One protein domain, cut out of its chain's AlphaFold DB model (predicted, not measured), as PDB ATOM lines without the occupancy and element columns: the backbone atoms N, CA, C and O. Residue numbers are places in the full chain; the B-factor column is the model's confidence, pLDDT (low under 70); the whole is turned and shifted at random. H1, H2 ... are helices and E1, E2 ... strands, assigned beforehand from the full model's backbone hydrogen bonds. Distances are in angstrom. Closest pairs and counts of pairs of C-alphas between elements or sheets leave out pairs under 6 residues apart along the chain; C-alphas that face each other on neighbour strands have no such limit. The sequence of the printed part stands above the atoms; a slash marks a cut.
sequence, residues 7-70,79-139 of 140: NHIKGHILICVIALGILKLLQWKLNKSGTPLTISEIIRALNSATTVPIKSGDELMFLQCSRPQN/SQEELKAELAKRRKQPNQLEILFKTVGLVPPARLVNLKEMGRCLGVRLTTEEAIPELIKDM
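What this domain is: This is residues 7 to 70 and 79 to 139 of the 140 residues of an uncharacterized protein of Sutterellaceae bacterium (UniProt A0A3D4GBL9). The model is a loose body with two helical arms: a small sheet of E1, E2 and E3, with H5 packed over E3, is joined to a cluster of short helices H2 and H4 that meets the last part of the long helix H1. Residues 7 to 19 of H1 stick out as one arm and residues 79 to 94, with H3, as the other, while H6 and H7 make a short tail. The printed part has 125 residues with seven named helices and three named strands, in the order H1 H2 E1 E2 H3 H4 E3 H5 H6 H7. The sheet runs E1 E2 E3, antiparallel throughout, and the class is mostly helix. The whole is loose, with a radius of gyration of the C-alphas of 17.7 A and spans of 54 by 41 by 26 A.

Where its parts are: H1, residues 7 to 32, begins at C-alpha 7 (51.822, 58.870, 90.654) and is 37.2 A long. H2 is residues 39 to 46. E1, residues 50 to 56, is 18.9 A long, and E2, residues 59 to 65, is 18.5 A long. After the cut, H3, residues 80 to 92, is 19.0 A long and begins at C-alpha 80 (95.227, 50.032, 54.127). H4 is residues 96 to 103, E3 residues 112 to 114, H5 residues 115 to 122 and H6 residues 128 to 131. H7, residues 133 to 137, ends at C-alpha 137 (54.351, 39.525, 67.799).

How they stand to each other: H1 touches H2 with residues 23 to 27 alone, about perpendicular at 85 degrees; the closest C-alphas, of Gln 27 and Ile 39, are 6.7 A apart. H2 touches H4 at 86 degrees, about perpendicular, closest at the C-alphas of Ala 45 and Leu 97, 5.2 A. H1 and H4 only just touch, with 3 pairs of C-alphas within 8 A, the closest Leu 30 and Thr 103 at 6.3 A. E1 and E2 form a hairpin, with N 52 and O 63 within hydrogen-bond range at 2.8 A. E2 and E3 are antiparallel, with N 62 and O 113 at 2.8 A. H5 is on the sheet, over E3, at a height over the sheet of 9.1 A. H7 only grazes the sheet with residues 135 to 136. H6 and H7 meet only through their link, and H3 touches no helix. Every O i to N i+4 pair is within hydrogen-bond range in H1, H2, H4, H5 and H7, and 8 of 9 are in H3; H6 is too short for such a pair.

The domain as a whole: The C-alphas of Asn 7 and Glu 81, the two farthest apart, are 59.0 A apart. Residues 71 to 78 are not printed, and C-alphas 70 and 79 are 15.4 A apart across the cut. Of the links that are printed whole, none is long. The mean pLDDT of the printed part is 83.6, and residues 66 to 69 and 128 to 139 are under 70.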
ATOM      1  N   ASN A   7      51.255  60.219  90.646       87.31
ATOM      2  CA  ASN A   7      51.822  58.870  90.654       87.31
ATOM      3  C   ASN A   7      52.779  58.607  89.479       87.31
ATOM      4  O   ASN A   7      53.818  57.983  89.675       87.31
ATOM      5  N   HIS A   8      52.494  59.128  88.280       83.94
ATOM      6  CA  HIS A   8      53.401  59.007  87.131       83.94
ATOM      7  C   HIS A   8      54.703  59.779  87.357       83.94
ATOM      8  O   HIS A   8      55.775  59.308  86.987       83.94
ATOM      9  N   ILE A   9      54.624  60.956  87.986       87.00
ATOM     10  CA  ILE A   9      55.807  61.764  88.310       87.00
ATOM     11  C   ILE A   9      56.662  61.041  89.354       87.00
ATOM     12  O   ILE A   9      57.862  60.871  89.145       87.00
ATOM     13  N   LYS A  10      56.042  60.556  90.439       89.19
ATOM     14  CA  LYS A  10      56.729  59.772  91.478       89.19
ATOM     15  C   LYS A  10      57.385  58.521  90.894       89.19
ATOM     16  O   LYS A  10      58.547  58.263  91.185       89.19
ATOM     17  N   GLY A  11      56.674  57.796  90.028       89.88
ATOM     18  CA  GLY A  11      57.205  56.621  89.338       89.88
ATOM     19  C   GLY A  11      58.409  56.951  88.455       89.88
ATOM     20  O   GLY A  11      59.437  56.288  88.549       89.88
ATOM     21  N   HIS A  12      58.330  58.016  87.652       88.88
ATOM     22  CA  HIS A  12      59.447  58.441  86.807       88.88
ATOM     23  C   HIS A  12      60.686  58.823  87.628       88.88
ATOM     24  O   HIS A  12      61.789  58.368  87.328       88.88
ATOM     25  N   ILE A  13      60.504  59.610  88.693       92.69
ATOM     26  CA  ILE A  13      61.599  59.991  89.594       92.69
ATOM     27  C   ILE A  13      62.218  58.746  90.235       92.69
ATOM     28  O   ILE A  13      63.440  58.616  90.248       92.69
ATOM     29  N   LEU A  14      61.394  57.814  90.718       92.94
ATOM     30  CA  LEU A  14      61.864  56.580  91.343       92.94
ATOM     31  C   LEU A  14      62.726  55.749  90.382       92.94
ATOM     32  O   LEU A  14      63.820  55.333  90.755       92.94
ATOM     33  N   ILE A  15      62.276  55.563  89.138       92.50
ATOM     34  CA  ILE A  15      63.042  54.840  88.111       92.50
ATOM     35  C   ILE A  15      64.386  55.531  87.854       92.50
ATOM     36  O   ILE A  15      65.418  54.861  87.803       92.50
ATOM     37  N   CYS A  16      64.404  56.863  87.749       93.44
ATOM     38  CA  CYS A  16      65.640  57.624  87.564       93.44
ATOM     39  C   CYS A  16      66.610  57.454  88.745       93.44
ATOM     40  O   CYS A  16      67.804  57.246  88.530       93.44
ATOM     41  N   VAL A  17      66.113  57.492  89.986       95.69
ATOM     42  CA  VAL A  17      66.934  57.286  91.191       95.69
ATOM     43  C   VAL A  17      67.513  55.871  91.226       95.69
ATOM     44  O   VAL A  17      68.708  55.713  91.479       95.69
ATOM     45  N   ILE A  18      66.708  54.852  90.913       95.62
ATOM     46  CA  ILE A  18      67.169  53.458  90.840       95.62
ATOM     47  C   ILE A  18      68.246  53.308  89.758       95.62
ATOM     48  O   ILE A  18      69.306  52.744  90.025       95.62
ATOM     49  N   ALA A  19      68.021  53.859  88.562       92.12
ATOM     50  CA  ALA A  19      68.984  53.800  87.464       92.12
ATOM     51  C   ALA A  19      70.324  54.461  87.834       92.12
ATOM     52  O   ALA A  19      71.388  53.882  87.600       92.12
ATOM     53  N   LEU A  20      70.290  55.637  88.469       94.06
ATOM     54  CA  LEU A  20      71.493  56.314  88.965       94.06
ATOM     55  C   LEU A  20      72.203  55.505  90.058       94.06
ATOM     56  O   LEU A  20      73.433  55.408  90.042       94.06
ATOM     57  N   GLY A  21      71.443  54.891  90.968       95.25
ATOM     58  CA  GLY A  21      71.972  53.996  91.998       95.25
ATOM     59  C   GLY A  21      72.710  52.799  91.399       95.25
ATOM     60  O   GLY A  21      73.841  52.513  91.795       95.25
ATOM     61  N   ILE A  22      72.127  52.156  90.382       93.44
ATOM     62  CA  ILE A  22      72.751  51.040  89.655       93.44
ATOM     63  C   ILE A  22      74.045  51.493  88.967       93.44
ATOM     64  O   ILE A  22      75.074  50.833  89.116       93.44
ATOM     65  N   LEU A  23      74.033  52.634  88.266       93.62
ATOM     66  CA  LEU A  23      75.231  53.168  87.603       93.62
ATOM     67  C   LEU A  23      76.357  53.465  88.603       93.62
ATOM     68  O   LEU A  23      77.520  53.150  88.336       93.62
ATOM     69  N   LYS A  24      76.025  54.035  89.767       94.75
ATOM     70  CA  LYS A  24      77.006  54.308  90.826       94.75
ATOM     71  C   LYS A  24      77.555  53.037  91.461       94.75
ATOM     72  O   LYS A  24      78.760  52.957  91.691       94.75
ATOM     73  N   LEU A  25      76.709  52.037  91.687       94.06
ATOM     74  CA  LEU A  25      77.132  50.736  92.202       94.06
ATOM     75  C   LEU A  25      78.056  50.016  91.212       94.06
ATOM     76  O   LEU A  25      79.067  49.439  91.620       94.06
ATOM     77  N   LEU A  26      77.753  50.092  89.915       93.31
ATOM     78  CA  LEU A  26      78.594  49.531  88.861       93.31
ATOM     79  C   LEU A  26      79.967  50.216  88.821       93.31
ATOM     80  O   LEU A  26      80.991  49.537  88.832       93.31
ATOM     81  N   GLN A  27      79.987  51.554  88.847       94.62
ATOM     82  CA  GLN A  27      81.222  52.340  88.911       94.62
ATOM     83  C   GLN A  27      82.064  51.968  90.139       94.62
ATOM     84  O   GLN A  27      83.275  51.782  90.028       94.62
ATOM     85  N   TRP A  28      81.435  51.809  91.306       94.88
ATOM     86  CA  TRP A  28      82.128  51.383  92.520       94.88
ATOM     87  C   TRP A  28      82.751  49.986  92.379       94.88
ATOM     88  O   TRP A  28      83.920  49.805  92.727       94.88
ATOM     89  N   LYS A  29      82.020  49.011  91.818       94.38
ATOM     90  CA  LYS A  29      82.561  47.663  91.566       94.38
ATOM     91  C   LYS A  29      83.753  47.692  90.606       94.38
ATOM     92  O   LYS A  29      84.750  47.036  90.887       94.38
ATOM     93  N   LEU A  30      83.670  48.482  89.535       93.12
ATOM     94  CA  LEU A  30      84.744  48.650  88.543       93.12
ATOM     95  C   LEU A  30      86.007  49.277  89.136       93.12
ATOM     96  O   LEU A  30      87.124  48.861  88.828       93.12
ATOM     97  N   ASN A  31      85.839  50.245  90.037       92.94
ATOM     98  CA  ASN A  31      86.958  50.819  90.777       92.94
ATOM     99  C   ASN A  31      87.612  49.767  91.685       92.94
ATOM    100  O   ASN A  31      88.835  49.677  91.746       92.94
ATOM    101  N   LYS A  32      86.802  48.936  92.357       93.62
ATOM    102  CA  LYS A  32      87.294  47.863  93.231       93.62
ATOM    103  C   LYS A  32      87.998  46.738  92.459       93.62
ATOM    104  O   LYS A  32      88.904  46.120  93.008       93.62
ATOM    105  N   SER A  33      87.617  46.479  91.205       89.56
ATOM    106  CA  SER A  33      88.245  45.471  90.335       89.56
ATOM    107  C   SER A  33      89.501  45.962  89.603       89.56
ATOM    108  O   SER A  33      90.053  45.217  88.797       89.56
ATOM    109  N   GLY A  34      89.960  47.194  89.856       89.06
ATOM    110  CA  GLY A  34      91.167  47.753  89.233       89.06
ATOM    111  C   GLY A  34      90.981  48.221  87.786       89.06
ATOM    112  O   GLY A  34      91.961  48.514  87.106       89.06
ATOM    113  N   THR A  35      89.739  48.320  87.308       88.62
ATOM    114  CA  THR A  35      89.395  48.755  85.945       88.62
ATOM    115  C   THR A  35      88.402  49.918  86.000       88.62
ATOM    116  O   THR A  35      87.238  49.747  85.627       88.62
ATOM    117  N   PRO A  36      88.812  51.090  86.523       90.19
ATOM    118  CA  PRO A  36      87.909  52.214  86.718       90.19
ATOM    119  C   PRO A  36      87.356  52.702  85.374       90.19
ATOM    120  O   PRO A  36      88.109  52.942  84.434       90.19
ATOM    121  N   LEU A  37      86.036  52.873  85.304       90.94
ATOM    122  CA  LEU A  37      85.352  53.513  84.180       90.94
ATOM    123  C   LEU A  37      84.521  54.692  84.688       90.94
ATOM    124  O   LEU A  37      83.901  54.658  85.760       90.94
ATOM    125  N   THR A  38      84.476  55.753  83.894       91.25
ATOM    126  CA  THR A  38      83.554  56.867  84.108       91.25
ATOM    127  C   THR A  38      82.115  56.431  83.824       91.25
ATOM    128  O   THR A  38      81.859  55.516  83.042       91.25
ATOM    129  N   ILE A  39      81.135  57.124  84.417       91.31
ATOM    130  CA  ILE A  39      79.710  56.860  84.149       91.31
ATOM    131  C   ILE A  39      79.407  56.968  82.646       91.31
ATOM    132  O   ILE A  39      78.667  56.154  82.103       91.31
ATOM    133  N   SER A  40      80.024  57.927  81.953       90.88
ATOM    134  CA  SER A  40      79.869  58.103  80.507       90.88
ATOM    135  C   SER A  40      80.374  56.901  79.706       90.88
ATOM    136  O   SER A  40      79.734  56.507  78.732       90.88
ATOM    137  N   GLU A  41      81.497  56.301  80.102       90.69
ATOM    138  CA  GLU A  41      82.031  55.090  79.463       90.69
ATOM    139  C   GLU A  41      81.153  53.875  79.740       90.69
ATOM    140  O   GLU A  41      80.850  53.126  78.815       90.69
ATOM    141  N   ILE A  42      80.668  53.731  80.975       91.88
ATOM    142  CA  ILE A  42      79.710  52.686  81.349       91.88
ATOM    143  C   ILE A  42      78.462  52.775  80.467       91.88
ATOM    144  O   ILE A  42      78.070  51.791  79.843       91.88
ATOM    145  N   ILE A  43      77.864  53.966  80.362       90.38
ATOM    146  CA  ILE A  43      76.673  54.195  79.536       90.38
ATOM    147  C   ILE A  43      76.966  53.879  78.065       90.38
ATOM    148  O   ILE A  43      76.165  53.219  77.407       90.38
ATOM    149  N   ARG A  44      78.110  54.324  77.528       87.81
ATOM    150  CA  ARG A  44      78.500  54.035  76.137       87.81
ATOM    151  C   ARG A  44      78.674  52.541  75.884       87.81
ATOM    152  O   ARG A  44      78.195  52.055  74.861       87.81
ATOM    153  N   ALA A  45      79.317  51.827  76.802       87.94
ATOM    154  CA  ALA A  45      79.510  50.388  76.706       87.94
ATOM    155  C   ALA A  45      78.166  49.646  76.764       87.94
ATOM    156  O   ALA A  45      77.889  48.835  75.882       87.94
ATOM    157  N   LEU A  46      77.284  49.980  77.709       87.31
ATOM    158  CA  LEU A  46      75.945  49.381  77.797       87.31
ATOM    159  C   LEU A  46      75.095  49.675  76.550       87.31
ATOM    160  O   LEU A  46      74.487  48.768  75.994       87.31
ATOM    161  N   ASN A  47      75.137  50.904  76.030       85.38
ATOM    162  CA  ASN A  47      74.441  51.279  74.791       85.38
ATOM    163  C   ASN A  47      74.973  50.564  73.536       85.38
ATOM    164  O   ASN A  47      74.335  50.627  72.481       85.38
ATOM    165  N   SER A  48      76.147  49.930  73.619       81.31
ATOM    166  CA  SER A  48      76.705  49.093  72.551       81.31
ATOM    167  C   SER A  48      76.286  47.622  72.645       81.31
ATOM    168  O   SER A  48      76.486  46.878  71.687       81.31
ATOM    169  N   ALA A  49      75.678  47.206  73.762       81.50
ATOM    170  CA  ALA A  49      75.208  45.846  74.018       81.50
ATOM    171  C   ALA A  49      73.839  45.572  73.369       81.50
ATOM    172  O   ALA A  49      72.929  45.031  73.991       81.50
ATOM    173  N   THR A  50      73.671  45.997  72.120       83.31
ATOM    174  CA  THR A  50      72.433  45.824  71.360       83.31
ATOM    175  C   THR A  50      72.352  44.424  70.764       83.31
ATOM    176  O   THR A  50      73.297  43.953  70.131       83.31
ATOM    177  N   THR A  51      71.211  43.762  70.942       83.38
ATOM    178  CA  THR A  51      70.911  42.450  70.355       83.38
ATOM    179  C   THR A  51      69.634  42.520  69.537       83.38
ATOM    180  O   THR A  51      68.676  43.168  69.954       83.38
ATOM    181  N   VAL A  52      69.609  41.832  68.401       84.00
ATOM    182  CA  VAL A  52      68.425  41.694  67.549       84.00
ATOM    183  C   VAL A  52      67.897  40.265  67.665       84.00
ATOM    184  O   VAL A  52      68.687  39.330  67.495       84.00
ATOM    185  N   PRO A  53      66.602  40.070  67.969       83.62
ATOM    186  CA  PRO A  53      65.996  38.749  67.912       83.62
ATOM    187  C   PRO A  53      65.863  38.283  66.456       83.62
ATOM    188  O   PRO A  53      65.517  39.057  65.566       83.62
ATOM    189  N   ILE A  54      66.152  37.011  66.209       85.50
ATOM    190  CA  ILE A  54      66.039  36.345  64.909       85.50
ATOM    191  C   ILE A  54      65.308  35.026  65.134       85.50
ATOM    192  O   ILE A  54      65.667  34.264  66.029       85.50
ATOM    193  N   LYS A  55      64.302  34.737  64.310       82.00
ATOM    194  CA  LYS A  55      63.623  33.446  64.306       82.00
ATOM    195  C   LYS A  55      64.330  32.537  63.308       82.00
ATOM    196  O   LYS A  55      64.456  32.886  62.135       82.00
ATOM    197  N   SER A  56      64.822  31.397  63.778       81.00
ATOM    198  CA  SER A  56      65.441  30.369  62.943       81.00
ATOM    199  C   SER A  56      64.678  29.064  63.151       81.00
ATOM    200  O   SER A  56      64.846  28.392  64.163       81.00
ATOM    201  N   GLY A  57      63.764  28.752  62.229       81.69
ATOM    202  CA  GLY A  57      62.787  27.679  62.437       81.69
ATOM    203  C   GLY A  57      61.890  27.973  63.645       81.69
ATOM    204  O   GLY A  57      61.283  29.043  63.713       81.69
ATOM    205  N   ASP A  58      61.855  27.042  64.599       78.88
ATOM    206  CA  ASP A  58      61.128  27.180  65.871       78.88
ATOM    207  C   ASP A  58      61.970  27.797  67.003       78.88
ATOM    208  O   ASP A  58      61.466  28.007  68.108       78.88
ATOM    209  N   GLU A  59      63.242  28.132  66.758       81.00
ATOM    210  CA  GLU A  59      64.115  28.717  67.777       81.00
ATOM    211  C   GLU A  59      64.192  30.247  67.685       81.00
ATOM    212  O   GLU A  59      64.391  30.837  66.618       81.00
ATOM    213  N   LEU A  60      64.094  30.897  68.850       84.00
ATOM    214  CA  LEU A  60      64.390  32.317  69.020       84.00
ATOM    215  C   LEU A  60      65.876  32.500  69.353       84.00
ATOM    216  O   LEU A  60      66.360  32.086  70.414       84.00
ATOM    217  N   MET A  61      66.576  33.163  68.443       86.62
ATOM    218  CA  MET A  61      67.999  33.464  68.511       86.62
ATOM    219  C   MET A  61      68.206  34.961  68.743       86.62
ATOM    220  O   MET A  61      67.381  35.782  68.358       86.62
ATOM    221  N   PHE A  62      69.337  35.336  69.329       86.94
ATOM    222  CA  PHE A  62      69.730  36.720  69.564       86.94
ATOM    223  C   PHE A  62      71.080  36.970  68.907       86.94
ATOM    224  O   PHE A  62      72.094  36.395  69.310       86.94
ATOM    225  N   LEU A  63      71.092  37.836  67.896       87.25
ATOM    226  CA  LEU A  63      72.309  38.297  67.241       87.25
ATOM    227  C   LEU A  63      72.809  39.560  67.940       87.25
ATOM    228  O   LEU A  63      72.109  40.570  67.989       87.25
ATOM    229  N   GLN A  64      74.038  39.535  68.440       83.31
ATOM    230  CA  GLN A  64      74.699  40.728  68.942       83.31
ATOM    231  C   GLN A  64      75.018  41.670  67.776       83.31
ATOM    232  O   GLN A  64      75.859  41.385  66.918       83.31
ATOM    233  N   CYS A  65      74.374  42.829  67.777       78.31
ATOM    234  CA  CYS A  65      74.597  43.887  66.810       78.31
ATOM    235  C   CYS A  65      75.460  44.958  67.463       78.31
ATOM    236  O   CYS A  65      74.982  45.780  68.240       78.31
ATOM    237  N   SER A  66      76.748  44.985  67.140       68.44
ATOM    238  CA  SER A  66      77.572  46.152  67.445       68.44
ATOM    239  C   SER A  66      77.150  47.311  66.544       68.44
ATOM    240  O   SER A  66      77.000  47.117  65.335       68.44
ATOM    241  N   ARG A  67      77.027  48.528  67.086       64.25
ATOM    242  CA  ARG A  67      76.885  49.718  66.234       64.25
ATOM    243  C   ARG A  67      78.079  49.791  65.272       64.25
ATOM    244  O   ARG A  67      79.212  49.647  65.740       64.25
ATOM    245  N   PRO A  68      77.862  50.019  63.965       61.75
ATOM    246  CA  PRO A  68      78.962  50.145  63.022       61.75
ATOM    247  C   PRO A  68      79.838  51.328  63.441       61.75
ATOM    248  O   PRO A  68      79.409  52.483  63.423       61.75
ATOM    249  N   GLN A  69      81.068  51.045  63.866       66.56
ATOM    250  CA  GLN A  69      82.074  52.083  64.050       66.56
ATOM    251  C   GLN A  69      82.665  52.412  62.687       66.56
ATOM    252  O   GLN A  69      83.070  51.518  61.945       66.56
ATOM    253  N   ASN A  70      82.737  53.701  62.356       77.56
ATOM    254  CA  ASN A  70      83.469  54.127  61.176       77.56
ATOM    255  C   ASN A  70      84.965  53.900  61.429       77.56
ATOM    256  O   ASN A  70      85.617  54.688  62.113       77.56
ATOM    257  N   SER A  79      97.308  54.260  55.486       91.75
ATOM    258  CA  SER A  79      97.249  53.280  54.406       91.75
ATOM    259  C   SER A  79      96.418  52.054  54.818       91.75
ATOM    260  O   SER A  79      96.117  51.822  55.993       91.75
ATOM    261  N   GLN A  80      96.025  51.230  53.843       89.81
ATOM    262  CA  GLN A  80      95.227  50.032  54.127       89.81
ATOM    263  C   GLN A  80      95.960  49.020  55.021       89.81
ATOM    264  O   GLN A  80      95.316  48.352  55.830       89.81
ATOM    265  N   GLU A  81      97.281  48.893  54.885       91.56
ATOM    266  CA  GLU A  81      98.075  47.959  55.690       91.56
ATOM    267  C   GLU A  81      98.197  48.429  57.141       91.56
ATOM    268  O   GLU A  81      97.951  47.653  58.069       91.56
ATOM    269  N   GLU A  82      98.453  49.721  57.346       91.06
ATOM    270  CA  GLU A  82      98.490  50.333  58.677       91.06
ATOM    271  C   GLU A  82      97.126  50.251  59.371       91.06
ATOM    272  O   GLU A  82      97.045  49.930  60.558       91.06
ATOM    273  N   LEU A  83      96.036  50.457  58.623       89.81
ATOM    274  CA  LEU A  83      94.677  50.336  59.147       89.81
ATOM    275  C   LEU A  83      94.371  48.905  59.618       89.81
ATOM    276  O   LEU A  83      93.778  48.717  60.682       89.81
ATOM    277  N   LYS A  84      94.796  47.884  58.860       89.25
ATOM    278  CA  LYS A  84      94.656  46.473  59.264       89.25
ATOM    279  C   LYS A  84      95.456  46.173  60.534       89.25
ATOM    280  O   LYS A  84      94.930  45.515  61.435       89.25
ATOM    281  N   ALA A  85      96.692  46.663  60.620       89.81
ATOM    282  CA  ALA A  85      97.538  46.478  61.797       89.81
ATOM    283  C   ALA A  85      96.924  47.134  63.046       89.81
ATOM    284  O   ALA A  85      96.885  46.522  64.117       89.81
ATOM    285  N   GLU A  86      96.380  48.342  62.906       87.00
ATOM    286  CA  GLU A  86      95.727  49.068  63.995       87.00
ATOM    287  C   GLU A  86      94.445  48.365  64.476       87.00
ATOM    288  O   GLU A  86      94.234  48.182  65.677       87.00
ATOM    289  N   LEU A  87      93.619  47.865  63.553       85.62
ATOM    290  CA  LEU A  87      92.445  47.061  63.901       85.62
ATOM    291  C   LEU A  87      92.812  45.769  64.639       85.62
ATOM    292  O   LEU A  87      92.136  45.390  65.600       85.62
ATOM    293  N   ALA A  88      93.890  45.101  64.227       86.19
ATOM    294  CA  ALA A  88      94.380  43.905  64.905       86.19
ATOM    295  C   ALA A  88      94.848  44.208  66.338       86.19
ATOM    296  O   ALA A  88      94.608  43.399  67.237       86.19
ATOM    297  N   LYS A  89      95.458  45.379  66.579       85.12
ATOM    298  CA  LYS A  89      95.805  45.841  67.934       85.12
ATOM    299  C   LYS A  89      94.557  46.092  68.779       85.12
ATOM    300  O   LYS A  89      94.474  45.577  69.893       85.12
ATOM    301  N   ARG A  90      93.559  46.802  68.241       79.44
ATOM    302  CA  ARG A  90      92.291  47.082  68.945       79.44
ATOM    303  C   ARG A  90      91.541  45.813  69.331       79.44
ATOM    304  O   ARG A  90      90.985  45.744  70.417       79.44
ATOM    305  N   ARG A  91      91.579  44.781  68.485       75.25
ATOM    306  CA  ARG A  91      90.933  43.488  68.760       75.25
ATOM    307  C   ARG A  91      91.547  42.729  69.943       75.25
ATOM    308  O   ARG A  91      90.873  41.888  70.524       75.25
ATOM    309  N   LYS A  92      92.812  43.001  70.286       76.00
ATOM    310  CA  LYS A  92      93.482  42.411  71.457       76.00
ATOM    311  C   LYS A  92      93.131  43.130  72.761       76.00
ATOM    312  O   LYS A  92      93.365  42.572  73.828       76.00
ATOM    313  N   GLN A  93      92.610  44.357  72.689       72.56
ATOM    314  CA  GLN A  93      92.189  45.082  73.880       72.56
ATOM    315  C   GLN A  93      90.844  44.528  74.367       72.56
ATOM    316  O   GLN A  93      89.940  44.335  73.550       72.56
ATOM    317  N   PRO A  94      90.696  44.272  75.677       70.44
ATOM    318  CA  PRO A  94      89.425  43.832  76.228       70.44
ATOM    319  C   PRO A  94      88.369  44.904  75.968       70.44
ATOM    320  O   PRO A  94      88.563  46.082  76.282       70.44
ATOM    321  N   ASN A  95      87.246  44.501  75.379       81.12
ATOM    322  CA  ASN A  95      86.145  45.419  75.126       81.12
ATOM    323  C   ASN A  95      85.609  45.940  76.470       81.12
ATOM    324  O   ASN A  95      85.444  45.164  77.412       81.12
ATOM    325  N   GLN A  96      85.287  47.235  76.563       84.56
ATOM    326  CA  GLN A  96      84.692  47.819  77.771       84.56
ATOM    327  C   GLN A  96      83.456  47.030  78.219       84.56
ATOM    328  O   GLN A  96      83.261  46.819  79.411       84.56
ATOM    329  N   LEU A  97      82.669  46.517  77.269       85.62
ATOM    330  CA  LEU A  97      81.525  45.666  77.579       85.62
ATOM    331  C   LEU A  97      81.931  44.345  78.252       85.62
ATOM    332  O   LEU A  97      81.312  43.941  79.227       85.62
ATOM    333  N   GLU A  98      82.992  43.686  77.789       86.94
ATOM    334  CA  GLU A  98      83.481  42.452  78.419       86.94
ATOM    335  C   GLU A  98      83.990  42.705  79.839       86.94
ATOM    336  O   GLU A  98      83.747  41.892  80.732       86.94
ATOM    337  N   ILE A  99      84.659  43.842  80.057       89.31
ATOM    338  CA  ILE A  99      85.087  44.280  81.391       89.31
ATOM    339  C   ILE A  99      83.864  44.443  82.297       89.31
ATOM    340  O   ILE A  99      83.869  43.927  83.415       89.31
ATOM    341  N   LEU A 100      82.801  45.099  81.811       89.81
ATOM    342  CA  LEU A 100      81.557  45.263  82.566       89.81
ATOM    343  C   LEU A 100      80.964  43.915  82.978       89.81
ATOM    344  O   LEU A 100      80.745  43.705  84.170       89.81
ATOM    345  N   PHE A 101      80.756  43.005  82.021       89.25
ATOM    346  CA  PHE A 101      80.186  41.677  82.277       89.25
ATOM    347  C   PHE A 101      81.012  40.905  83.314       89.25
ATOM    348  O   PHE A 101      80.470  40.480  84.334       89.25
ATOM    349  N   LYS A 102      82.334  40.819  83.124       89.44
ATOM    350  CA  LYS A 102      83.227  40.119  84.061       89.44
ATOM    351  C   LYS A 102      83.191  40.722  85.465       89.44
ATOM    352  O   LYS A 102      83.167  39.982  86.445       89.44
ATOM    353  N   THR A 103      83.132  42.049  85.574       90.38
ATOM    354  CA  THR A 103      83.105  42.756  86.868       90.38
ATOM    355  C   THR A 103      81.853  42.437  87.684       90.38
ATOM    356  O   THR A 103      81.895  42.411  88.916       90.38
ATOM    357  N   VAL A 104      80.725  42.181  87.019       89.06
ATOM    358  CA  VAL A 104      79.478  41.789  87.691       89.06
ATOM    359  C   VAL A 104      79.303  40.274  87.823       89.06
ATOM    360  O   VAL A 104      78.279  39.845  88.345       89.06
ATOM    361  N   GLY A 105      80.293  39.475  87.413       88.69
ATOM    362  CA  GLY A 105      80.229  38.011  87.457       88.69
ATOM    363  C   GLY A 105      79.371  37.393  86.350       88.69
ATOM    364  O   GLY A 105      78.934  36.255  86.486       88.69
ATOM    365  N   LEU A 106      79.116  38.136  85.270       90.38
ATOM    366  CA  LEU A 106      78.378  37.670  84.100       90.38
ATOM    367  C   LEU A 106      79.327  37.290  82.961       90.38
ATOM    368  O   LEU A 106      80.487  37.711  82.908       90.38
ATOM    369  N   VAL A 107      78.802  36.515  82.015       87.06
ATOM    370  CA  VAL A 107      79.533  36.095  80.815       87.06
ATOM    371  C   VAL A 107      78.984  36.869  79.617       87.06
ATOM    372  O   VAL A 107      77.767  36.895  79.431       87.06
ATOM    373  N   PRO A 108      79.834  37.526  78.807       83.94
ATOM    374  CA  PRO A 108      79.362  38.192  77.601       83.94
ATOM    375  C   PRO A 108      78.764  37.151  76.639       83.94
ATOM    376  O   PRO A 108      79.394  36.113  76.411       83.94
ATOM    377  N   PRO A 109      77.569  37.398  76.073       84.25
ATOM    378  CA  PRO A 109      76.966  36.474  75.124       84.25
ATOM    379  C   PRO A 109      77.843  36.332  73.877       84.25
ATOM    380  O   PRO A 109      78.524  37.274  73.463       84.25
ATOM    381  N   ALA A 110      77.812  35.148  73.261       84.06
ATOM    382  CA  ALA A 110      78.415  34.953  71.950       84.06
ATOM    383  C   ALA A 110      77.701  35.818  70.896       84.06
ATOM    384  O   ALA A 110      76.606  36.336  71.121       84.06
ATOM    385  N   ARG A 111      78.308  35.956  69.710       84.44
ATOM    386  CA  ARG A 111      77.738  36.780  68.631       84.44
ATOM    387  C   ARG A 111      76.310  36.358  68.270       84.44
ATOM    388  O   ARG A 111      75.518  37.221  67.921       84.44
ATOM    389  N   LEU A 112      76.002  35.070  68.342       87.38
ATOM    390  CA  LEU A 112      74.670  34.519  68.135       87.38
ATOM    391  C   LEU A 112      74.413  33.506  69.251       87.38
ATOM    392  O   LEU A 112      75.241  32.617  69.447       87.38
ATOM    393  N   VAL A 113      73.312  33.659  69.985       88.25
ATOM    394  CA  VAL A 113      72.937  32.770  71.100       88.25
ATOM    395  C   VAL A 113      71.444  32.473  71.073       88.25
ATOM    396  O   VAL A 113      70.655  33.341  70.701       88.25
ATOM    397  N   ASN A 114      71.040  31.279  71.493       88.75
ATOM    398  CA  ASN A 114      69.619  30.983  71.717       88.75
ATOM    399  C   ASN A 114      69.124  31.581  73.052       88.75
ATOM    400  O   ASN A 114      69.906  32.048  73.887       88.75
ATOM    401  N   LEU A 115      67.810  31.555  73.286       85.62
ATOM    402  CA  LEU A 115      67.194  32.087  74.512       85.62
ATOM    403  C   LEU A 115      67.771  31.477  75.805       85.62
ATOM    404  O   LEU A 115      68.003  32.186  76.788       85.62
ATOM    405  N   LYS A 116      68.038  30.167  75.805       87.38
ATOM    406  CA  LYS A 116      68.558  29.443  76.975       87.38
ATOM    407  C   LYS A 116      69.997  29.848  77.290       87.38
ATOM    408  O   LYS A 116      70.350  30.033  78.454       87.38
ATOM    409  N   GLU A 117      70.825  29.990  76.265       88.62
ATOM    410  CA  GLU A 117      72.198  30.481  76.363       88.62
ATOM    411  C   GLU A 117      72.247  31.937  76.808       88.62
ATOM    412  O   GLU A 117      73.046  32.267  77.685       88.62
ATOM    413  N   MET A 118      71.361  32.783  76.278       87.69
ATOM    414  CA  MET A 118      71.237  34.173  76.717       87.69
ATOM    415  C   MET A 118      70.906  34.247  78.212       87.69
ATOM    416  O   MET A 118      71.572  34.962  78.960       87.69
ATOM    417  N   GLY A 119      69.943  33.442  78.676       87.50
ATOM    418  CA  GLY A 119      69.608  33.349  80.098       87.50
ATOM    419  C   GLY A 119      70.802  32.929  80.961       87.50
ATOM    420  O   GLY A 119      71.097  33.566  81.972       87.50
ATOM    421  N   ARG A 120      71.569  31.922  80.520       89.25
ATOM    422  CA  ARG A 120      72.805  31.499  81.205       89.25
ATOM    423  C   ARG A 120      73.844  32.620  81.282       89.25
ATOM    424  O   ARG A 120      74.444  32.795  82.338       89.25
ATOM    425  N   CYS A 121      74.041  33.380  80.203       87.44
ATOM    426  CA  CYS A 121      74.993  34.499  80.160       87.44
ATOM    427  C   CYS A 121      74.634  35.604  81.164       87.44
ATOM    428  O   CYS A 121      75.517  36.187  81.797       87.44
ATOM    429  N   LEU A 122      73.334  35.861  81.322       85.12
ATOM    430  CA  LEU A 122      72.780  36.894  82.197       85.12
ATOM    431  C   LEU A 122      72.492  36.408  83.627       85.12
ATOM    432  O   LEU A 122      72.113  37.213  84.474       85.12
ATOM    433  N   GLY A 123      72.663  35.113  83.910       85.25
ATOM    434  CA  GLY A 123      72.354  34.524  85.216       85.25
ATOM    435  C   GLY A 123      70.857  34.504  85.550       85.25
ATOM    436  O   GLY A 123      70.498  34.492  86.725       85.25
ATOM    437  N   VAL A 124      69.983  34.515  84.540       86.06
ATOM    438  CA  VAL A 124      68.520  34.541  84.704       86.06
ATOM    439  C   VAL A 124      67.847  33.454  83.873       86.06
ATOM    440  O   VAL A 124      68.353  33.018  82.838       86.06
ATOM    441  N   ARG A 125      66.667  33.006  84.305       81.81
ATOM    442  CA  ARG A 125      65.828  32.127  83.489       81.81
ATOM    443  C   ARG A 125      65.004  32.998  82.544       81.81
ATOM    444  O   ARG A 125      64.142  33.732  83.000       81.81
ATOM    445  N   LEU A 126      65.285  32.918  81.246       77.50
ATOM    446  CA  LEU A 126      64.460  33.555  80.219       77.50
ATOM    447  C   LEU A 126      63.462  32.534  79.671       77.50
ATOM    448  O   LEU A 126      63.860  31.458  79.219       77.50
ATOM    449  N   THR A 127      62.177  32.870  79.730       73.62
ATOM    450  CA  THR A 127      61.077  32.102  79.137       73.62
ATOM    451  C   THR A 127      60.412  32.942  78.045       73.62
ATOM    452  O   THR A 127      60.427  34.173  78.095       73.62
ATOM    453  N   THR A 128      59.855  32.290  77.027       66.56
ATOM    454  CA  THR A 128      59.132  32.954  75.928       66.56
ATOM    455  C   THR A 128      57.872  33.681  76.403       66.56
ATOM    456  O   THR A 128      57.497  34.683  75.805       66.56
ATOM    457  N   GLU A 129      57.251  33.208  77.487       61.09
ATOM    458  CA  GLU A 129      56.014  33.762  78.052       61.09
ATOM    459  C   GLU A 129      56.250  35.043  78.867       61.09
ATOM    460  O   GLU A 129      55.442  35.967  78.803       61.09
ATOM    461  N   GLU A 130      57.367  35.135  79.597       54.44
ATOM    462  CA  GLU A 130      57.644  36.266  80.500       54.44
ATOM    463  C   GLU A 130      58.473  37.371  79.843       54.44
ATOM    464  O   GLU A 130      58.348  38.538  80.212       54.44
ATOM    465  N   ALA A 131      59.360  37.027  78.904       53.88
ATOM    466  CA  ALA A 131      60.419  37.952  78.524       53.88
ATOM    467  C   ALA A 131      60.046  38.863  77.351       53.88
ATOM    468  O   ALA A 131      60.501  40.007  77.327       53.88
ATOM    469  N   ILE A 132      59.296  38.385  76.347       56.34
ATOM    470  CA  ILE A 132      59.214  39.118  75.077       56.34
ATOM    471  C   ILE A 132      57.928  38.901  74.231       56.34
ATOM    472  O   ILE A 132      58.038  38.670  73.026       56.34
ATOM    473  N   PRO A 133      56.694  39.015  74.770       56.19
ATOM    474  CA  PRO A 133      55.486  38.864  73.945       56.19
ATOM    475  C   PRO A 133      55.412  39.867  72.781       56.19
ATOM    476  O   PRO A 133      54.941  39.531  71.697       56.19
ATOM    477  N   GLU A 134      55.890  41.099  72.991       57.88
ATOM    478  CA  GLU A 134      55.800  42.175  71.996       57.88
ATOM    479  C   GLU A 134      56.826  42.047  70.860       57.88
ATOM    480  O   GLU A 134      56.435  42.230  69.715       57.88
ATOM    481  N   LEU A 135      58.087  41.651  71.110       54.31
ATOM    482  CA  LEU A 135      59.013  41.411  69.983       54.31
ATOM    483  C   LEU A 135      58.721  40.101  69.238       54.31
ATOM    484  O   LEU A 135      59.122  39.972  68.088       54.31
ATOM    485  N   ILE A 136      58.038  39.131  69.860       55.22
ATOM    486  CA  ILE A 136      57.604  37.910  69.162       55.22
ATOM    487  C   ILE A 136      56.414  38.209  68.235       55.22
ATOM    488  O   ILE A 136      56.337  37.627  67.155       55.22
ATOM    489  N   LYS A 137      55.514  39.131  68.617       57.34
ATOM    490  CA  LYS A 137      54.351  39.525  67.799       57.34
ATOM    491  C   LYS A 137      54.729  40.061  66.419       57.34
ATOM    492  O   LYS A 137      54.043  39.735  65.462       57.34
ATOM    493  N   ASP A 138      55.813  40.826  66.321       53.81
ATOM    494  CA  ASP A 138      56.276  41.414  65.053       53.81
ATOM    495  C   ASP A 138      57.075  40.424  64.177       53.81
ATOM    496  O   ASP A 138      57.515  40.769  63.081       53.81
ATOM    497  N   MET A 139      57.298  39.195  64.660       51.97
ATOM    498  CA  MET A 139      58.107  38.158  64.004       51.97
ATOM    499  C   MET A 139      57.301  36.918  63.572       51.97
ATOM    500  O   MET A 139      57.896  35.893  63.212       51.97
TER     501      MET A 139